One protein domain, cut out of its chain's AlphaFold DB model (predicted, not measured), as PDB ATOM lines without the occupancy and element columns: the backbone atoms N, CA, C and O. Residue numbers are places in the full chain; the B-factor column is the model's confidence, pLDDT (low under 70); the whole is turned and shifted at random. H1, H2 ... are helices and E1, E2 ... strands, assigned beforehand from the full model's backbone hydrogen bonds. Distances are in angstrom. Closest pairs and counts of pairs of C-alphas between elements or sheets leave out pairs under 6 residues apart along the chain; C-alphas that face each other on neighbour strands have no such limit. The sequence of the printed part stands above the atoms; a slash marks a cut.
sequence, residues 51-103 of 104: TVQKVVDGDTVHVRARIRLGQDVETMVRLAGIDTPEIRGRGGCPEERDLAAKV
ATOM      1  N   THR A  51     159.214 187.828 186.769       95.94
ATOM      2  CA  THR A  51     160.320 187.122 186.121       95.94
ATOM      3  C   THR A  51     161.353 186.745 187.170       95.94
ATOM      4  O   THR A  51     161.860 187.619 187.880       95.94
ATOM      5  N   VAL A  52     161.696 185.458 187.247       96.38
ATOM      6  CA  VAL A  52     162.776 184.968 188.111       96.38
ATOM      7  C   VAL A  52     164.109 185.488 187.586       96.38
ATOM      8  O   VAL A  52     164.452 185.280 186.425       96.38
ATOM      9  N   GLN A  53     164.852 186.176 188.447       96.94
ATOM     10  CA  GLN A  53     166.180 186.705 188.138       96.94
ATOM     11  C   GLN A  53     167.278 185.754 188.610       96.94
ATOM     12  O   GLN A  53     168.304 185.606 187.954       96.94
ATOM     13  N   LYS A  54     167.076 185.122 189.773       94.69
ATOM     14  CA  LYS A  54     168.055 184.230 190.395       94.69
ATOM     15  C   LYS A  54     167.379 183.272 191.376       94.69
ATOM     16  O   LYS A  54     166.477 183.678 192.105       94.69
ATOM     17  N   VAL A  55     167.871 182.037 191.442       92.06
ATOM     18  CA  VAL A  55     167.561 181.091 192.526       92.06
ATOM     19  C   VAL A  55     168.482 181.388 193.711       92.06
ATOM     20  O   VAL A  55     169.702 181.469 193.536       92.06
ATOM     21  N   VAL A  56     167.900 181.644 194.883       88.62
ATOM     22  CA  VAL A  56     168.655 181.921 196.115       88.62
ATOM     23  C   VAL A  56     168.878 180.615 196.865       88.62
ATOM     24  O   VAL A  56     170.030 180.252 197.085       88.62
ATOM     25  N   ASP A  57     167.786 179.899 197.135       84.25
ATOM     26  CA  ASP A  57     167.734 178.601 197.812       84.25
ATOM     27  C   ASP A  57     166.687 177.709 197.108       84.25
ATOM     28  O   ASP A  57     166.048 178.143 196.145       84.25
ATOM     29  N   GLY A  58     166.497 176.463 197.552       86.06
ATOM     30  CA  GLY A  58     165.595 175.513 196.878       86.06
ATOM     31  C   GLY A  58     164.101 175.878 196.905       86.06
ATOM     32  O   GLY A  58     163.341 175.401 196.065       86.06
ATOM     33  N   ASP A  59     163.691 176.772 197.804       90.44
ATOM     34  CA  ASP A  59     162.333 177.293 197.975       90.44
ATOM     35  C   ASP A  59     162.275 178.817 197.793       90.44
ATOM     36  O   ASP A  59     161.188 179.395 197.811       90.44
ATOM     37  N   THR A  60     163.424 179.478 197.614       91.81
ATOM     38  CA  THR A  60     163.544 180.938 197.635       91.81
ATOM     39  C   THR A  60     164.130 181.462 196.328       91.81
ATOM     40  O   THR A  60     165.264 181.162 195.949       91.81
ATOM     41  N   VAL A  61     163.372 182.320 195.644       94.56
ATOM     42  CA  VAL A  61     163.767 182.932 194.367       94.56
ATOM     43  C   VAL A  61     163.740 184.454 194.442       94.56
ATOM     44  O   VAL A  61     162.836 185.053 195.020       94.56
ATOM     45  N   HIS A  62     164.727 185.098 193.821       96.12
ATOM     46  CA  HIS A  62     164.713 186.537 193.586       96.12
ATOM     47  C   HIS A  62     163.953 186.822 192.294       96.12
ATOM     48  O   HIS A  62     164.311 186.311 191.226       96.12
ATOM     49  N   VAL A  63     162.911 187.643 192.380       96.56
ATOM     50  CA  VAL A  63     162.007 187.933 191.268       96.56
ATOM     51  C   VAL A  63     161.906 189.427 191.023       96.56
ATOM     52  O   VAL A  63     162.002 190.236 191.942       96.56
ATOM     53  N   ARG A  64     161.648 189.784 189.768       96.12
ATOM     54  CA  ARG A  64     161.180 191.109 189.375       96.12
ATOM     55  C   ARG A  64     159.692 191.017 189.062       96.12
ATOM     56  O   ARG A  64     159.325 190.405 188.063       96.12
ATOM     57  N   ALA A  65     158.855 191.597 189.911       94.38
ATOM     58  CA  ALA A  65     157.402 191.577 189.798       94.38
ATOM     59  C   ALA A  65     156.880 192.908 189.248       94.38
ATOM     60  O   ALA A  65     157.216 193.972 189.769       94.38
ATOM     61  N   ARG A  66     156.037 192.864 188.213       90.50
ATOM     62  CA  ARG A  66     155.425 194.067 187.640       90.50
ATOM     63  C   ARG A  66     154.124 194.386 188.361       90.50
ATOM     64  O   ARG A  66     153.112 193.730 188.138       90.50
ATOM     65  N   ILE A  67     154.146 195.424 189.193       88.38
ATOM     66  CA  ILE A  67     152.993 195.823 190.016       88.38
ATOM     67  C   ILE A  67     152.116 196.851 189.286       88.38
ATOM     68  O   ILE A  67     150.899 196.881 189.466       88.38
ATOM     69  N   ARG A  68     152.715 197.693 188.432       83.19
ATOM     70  CA  ARG A  68     152.006 198.676 187.595       83.19
ATOM     71  C   ARG A  68     152.778 198.917 186.296       83.19
ATOM     72  O   ARG A  68     153.936 198.533 186.158       83.19
ATOM     73  N   LEU A  69     152.142 199.569 185.328       82.38
ATOM     74  CA  LEU A  69     152.816 200.080 184.135       82.38
ATOM     75  C   LEU A  69     154.035 200.931 184.522       82.38
ATOM     76  O   LEU A  69     153.904 201.911 185.250       82.38
ATOM     77  N   GLY A  70     155.212 200.527 184.039       86.31
ATOM     78  CA  GLY A  70     156.482 201.207 184.299       86.31
ATOM     79  C   GLY A  70     157.028 201.049 185.722       86.31
ATOM     80  O   GLY A  70     158.039 201.670 186.034       86.31
ATOM     81  N   GLN A  71     156.394 200.239 186.575       89.88
ATOM     82  CA  GLN A  71     156.833 200.017 187.948       89.88
ATOM     83  C   GLN A  71     157.007 198.526 188.227       89.88
ATOM     84  O   GLN A  71     156.036 197.771 188.358       89.88
ATOM     85  N   ASP A  72     158.267 198.150 188.399       92.50
ATOM     86  CA  ASP A  72     158.670 196.820 188.818       92.50
ATOM     87  C   ASP A  72     159.194 196.874 190.264       92.50
ATOM     88  O   ASP A  72     159.788 197.866 190.692       92.50
ATOM     89  N   VAL A  73     158.968 195.802 191.020       93.12
ATOM     90  CA  VAL A  73     159.532 195.586 192.355       93.12
ATOM     91  C   VAL A  73     160.402 194.345 192.315       93.12
ATOM     92  O   VAL A  73     159.965 193.282 191.877       93.12
ATOM     93  N   GLU A  74     161.637 194.481 192.784       95.38
ATOM     94  CA  GLU A  74     162.535 193.353 192.995       95.38
ATOM     95  C   GLU A  74     162.426 192.886 194.440       95.38
ATOM     96  O   GLU A  74     162.545 193.682 195.372       95.38
ATOM     97  N   THR A  75     162.131 191.605 194.626       94.06
ATOM     98  CA  THR A  75     161.947 191.025 195.956       94.06
ATOM     99  C   THR A  75     162.250 189.531 195.950       94.06
ATOM    100  O   THR A  75     162.329 188.896 194.896       94.06
ATOM    101  N   MET A  76     162.423 188.958 197.138       93.94
ATOM    102  CA  MET A  76     162.545 187.515 197.331       93.94
ATOM    103  C   MET A  76     161.171 186.919 197.625       93.94
ATOM    104  O   MET A  76     160.414 187.454 198.434       93.94
ATOM    105  N   VAL A  77     160.857 185.804 196.973       92.62
ATOM    106  CA  VAL A  77     159.614 185.055 197.169       92.62
ATOM    107  C   VAL A  77     159.960 183.646 197.624       92.62
ATOM    108  O   VAL A  77     160.828 183.007 197.030       92.62
ATOM    109  N   ARG A  78     159.259 183.179 198.662       91.94
ATOM    110  CA  ARG A  78     159.307 181.793 199.136       91.94
ATOM    111  C   ARG A  78     158.142 181.003 198.559       91.94
ATOM    112  O   ARG A  78     157.015 181.502 198.519       91.94
ATOM    113  N   LEU A  79     158.404 179.781 198.122       90.38
ATOM    114  CA  LEU A  79     157.376 178.864 197.656       90.38
ATOM    115  C   LEU A  79     156.583 178.336 198.858       90.38
ATOM    116  O   LEU A  79     157.125 177.706 199.758       90.38
ATOM    117  N   ALA A  80     155.279 178.614 198.891       89.50
ATOM    118  CA  ALA A  80     154.430 178.185 199.995       89.50
ATOM    119  C   ALA A  80     154.353 176.651 200.068       89.50
ATOM    120  O   ALA A  80     154.054 175.992 199.073       89.50
ATOM    121  N   GLY A  81     154.584 176.091 201.259       87.50
ATOM    122  CA  GLY A  81     154.533 174.644 201.493       87.50
ATOM    123  C   GLY A  81     155.772 173.873 201.028       87.50
ATOM    124  O   GLY A  81     155.769 172.648 201.115       87.50
ATOM    125  N   ILE A  82     156.815 174.565 200.562       86.06
ATOM    126  CA  ILE A  82     158.131 173.989 200.279       86.06
ATOM    127  C   ILE A  82     159.108 174.594 201.281       86.06
ATOM    128  O   ILE A  82     159.170 175.811 201.416       86.06
ATOM    129  N   ASP A  83     159.836 173.737 201.986       81.50
ATOM    130  CA  ASP A  83     160.889 174.136 202.913       81.50
ATOM    131  C   ASP A  83     162.165 173.408 202.501       81.50
ATOM    132  O   ASP A  83     162.164 172.183 202.343       81.50
ATOM    133  N   THR A  84     163.233 174.163 202.263       80.56
ATOM    134  CA  THR A  84     164.534 173.599 201.892       80.56
ATOM    135  C   THR A  84     165.583 173.955 202.926       80.56
ATOM    136  O   THR A  84     165.502 175.022 203.528       80.56
ATOM    137  N   PRO A  85     166.617 173.108 203.089       71.62
ATOM    138  CA  PRO A  85     167.760 173.447 203.921       71.62
ATOM    139  C   PRO A  85     168.372 174.787 203.494       71.62
ATOM    140  O   PRO A  85     168.695 174.999 202.323       71.62
ATOM    141  N   GLU A  86     168.525 175.690 204.455       68.62
ATOM    142  CA  GLU A  86     168.999 177.054 204.230       68.62
ATOM    143  C   GLU A  86     170.517 177.051 203.970       68.62
ATOM    144  O   GLU A  86     171.311 176.696 204.846       68.62
ATOM    145  N   ILE A  87     170.973 177.521 202.801       65.38
ATOM    146  CA  ILE A  87     172.412 177.516 202.451       65.38
ATOM    147  C   ILE A  87     173.214 178.458 203.371       65.38
ATOM    148  O   ILE A  87     174.424 178.289 203.573       65.38
ATOM    149  N   ARG A  88     172.554 179.480 203.936       64.81
ATOM    150  CA  ARG A  88     173.173 180.564 204.725       64.81
ATOM    151  C   ARG A  88     172.467 180.859 206.054       64.81
ATOM    152  O   ARG A  88     172.571 181.980 206.558       64.81
ATOM    153  N   GLY A  89     171.755 179.889 206.629       61.09
ATOM    154  CA  GLY A  89     171.011 180.069 207.880       61.09
ATOM    155  C   GLY A  89     171.864 180.651 209.020       61.09
ATOM    156  O   GLY A  89     173.013 180.255 209.226       61.09
ATOM    157  N   ARG A  90     171.294 181.592 209.794       58.62
ATOM    158  CA  ARG A  90     171.965 182.320 210.902       58.62
ATOM    159  C   ARG A  90     172.566 181.416 211.991       58.62
ATOM    160  O   ARG A  90     173.399 181.892 212.755       58.62
ATOM    161  N   GLY A  91     172.150 180.152 212.061       59.72
ATOM    162  CA  GLY A  91     172.676 179.156 212.998       59.72
ATOM    163  C   GLY A  91     173.872 178.356 212.482       59.72
ATOM    164  O   GLY A  91     174.473 177.633 213.267       59.72
ATOM    165  N   GLY A  92     174.230 178.467 211.194       59.28
ATOM    166  CA  GLY A  92     175.368 177.749 210.618       59.28
ATOM    167  C   GLY A  92     175.330 176.238 210.859       59.28
ATOM    168  O   GLY A  92     176.395 175.652 211.044       59.28
ATOM    169  N   CYS A  93     174.137 175.629 210.897       68.12
ATOM    170  CA  CYS A  93     173.980 174.204 211.170       68.12
ATOM    171  C   CYS A  93     174.710 173.396 210.082       68.12
ATOM    172  O   CYS A  93     174.349 173.503 208.907       68.12
ATOM    173  N   PRO A  94     175.754 172.619 210.423       70.69
ATOM    174  CA  PRO A  94     176.526 171.876 209.431       70.69
ATOM    175  C   PRO A  94     175.669 170.872 208.654       70.69
ATOM    176  O   PRO A  94     175.821 170.754 207.445       70.69
ATOM    177  N   GLU A  95     174.706 170.228 209.323       74.25
ATOM    178  CA  GLU A  95     173.818 169.237 208.704       74.25
ATOM    179  C   GLU A  95     172.936 169.841 207.603       74.25
ATOM    180  O   GLU A  95     172.804 169.253 206.530       74.25
ATOM    181  N   GLU A  96     172.379 171.036 207.822       70.19
ATOM    182  CA  GLU A  96     171.563 171.734 206.817       70.19
ATOM    183  C   GLU A  96     172.402 172.145 205.602       70.19
ATOM    184  O   GLU A  96     171.966 172.009 204.458       70.19
ATOM    185  N   ARG A  97     173.642 172.587 205.836       68.00
ATOM    186  CA  ARG A  97     174.579 172.956 204.765       68.00
ATOM    187  C   ARG A  97     175.001 171.743 203.942       68.00
ATOM    188  O   ARG A  97     175.073 171.840 202.719       68.00
ATOM    189  N   ASP A  98     175.240 170.612 204.596       72.88
ATOM    190  CA  ASP A  98     175.596 169.356 203.935       72.88
ATOM    191  C   ASP A  98     174.425 168.801 203.120       72.88
ATOM    192  O   ASP A  98     174.620 168.295 202.016       72.88
ATOM    193  N   LEU A  99     173.197 168.912 203.636       69.44
ATOM    194  CA  LEU A  99     171.981 168.574 202.895       69.44
ATOM    195  C   LEU A  99     171.814 169.469 201.661       69.44
ATOM    196  O   LEU A  99     171.525 168.950 200.585       69.44
ATOM    197  N   ALA A 100     172.062 170.776 201.782       65.44
ATOM    198  CA  ALA A 100     172.002 171.694 200.647       65.44
ATOM    199  C   ALA A 100     173.095 171.419 199.594       65.44
ATOM    200  O   ALA A 100     172.835 171.503 198.394       65.44
ATOM    201  N   ALA A 101     174.308 171.048 200.018       67.88
ATOM    202  CA  ALA A 101     175.426 170.759 199.118       67.88
ATOM    203  C   ALA A 101     175.251 169.458 198.312       67.88
ATOM    204  O   ALA A 101     175.769 169.351 197.206       67.88
ATOM    205  N   LYS A 102     174.513 168.472 198.839       66.19
ATOM    206  CA  LYS A 102     174.307 167.160 198.192       66.19
ATOM    207  C   LYS A 102     173.402 167.188 196.957       66.19
ATOM    208  O   LYS A 102     173.311 166.177 196.269       66.19
ATOM    209  N   VAL A 103     172.714 168.300 196.700       58.97
ATOM    210  CA  VAL A 103     171.728 168.432 195.610       58.97
ATOM    211  C   VAL A 103     172.312 169.170 194.388       58.97
ATOM    212  O   VAL A 103     171.605 169.376 193.404       58.97
TER     213      VAL A 103
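What this domain is: This is residues 51 to 103 of the 104 residues of an uncharacterized protein of Magnetospirillum sp. UT-4 (UniProt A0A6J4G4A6). A narrow, twisted ribbon of three strands lies at one end of a rod, and the short helix H1 lies at the other end, well away from the ribbon, with a long stretch without named elements, residues 79 to 93, joining the two. The printed part has 53 residues, with E1, E2, E3 and H1 in that order along the chain. The sheet has the order E1, E2, E3, antiparallel throughout, and the class is mixed, helices and strands. The whole is loose, with a radius of gyration of the C-alphas of 13.9 A and spans of 45 by 19 by 16 A.

How they stand to each other: E1, residues 51 to 55, and E2, residues 60 to 68, form a hairpin with a tight link, antiparallel at 161 degrees. N 53 and O 62 are within hydrogen-bond range at 2.8 A, as are N 64 and O 51 at 2.9 A. E2 and E3, residues 71 to 78, form a second hairpin with a tight link, antiparallel at 152 degrees; N 65 and O 73 are 2.8 A apart and N 77 and O 61 are 2.9 A apart, both within hydrogen-bond range. The three strands are a meander, each the antiparallel neighbour of the one before. E3 bends by 51 degrees at residue 75. The sheet is only just strongly twisted, its C-alphas lying up to 4.1 A off its best plane. H1, residues 94 to 101, is not on the sheet, with 0 pairs of C-alphas within 10 A. In H1 every O i to N i+4 pair is within hydrogen-bond range.

Where its parts are: E1 begins at C-alpha 51, at (160.320, 187.122, 186.121). E2 is 23.4 A long and E3 21.5 A from first to last C-alpha; E1 measures 11.4 A and H1 10.4 A. H1 ends at C-alpha 101, at (175.426, 170.759, 199.118).

The domain as a whole: The two C-alphas farthest apart, those of Leu 69 and Pro 94, are 44.7 A apart. The printed part has no cut, and the link from E3 to H1 is long, with 15 residues. The mean pLDDT of the printed part is 82.0; residues 86 to 93, 97 and 99 to 103 are under 70.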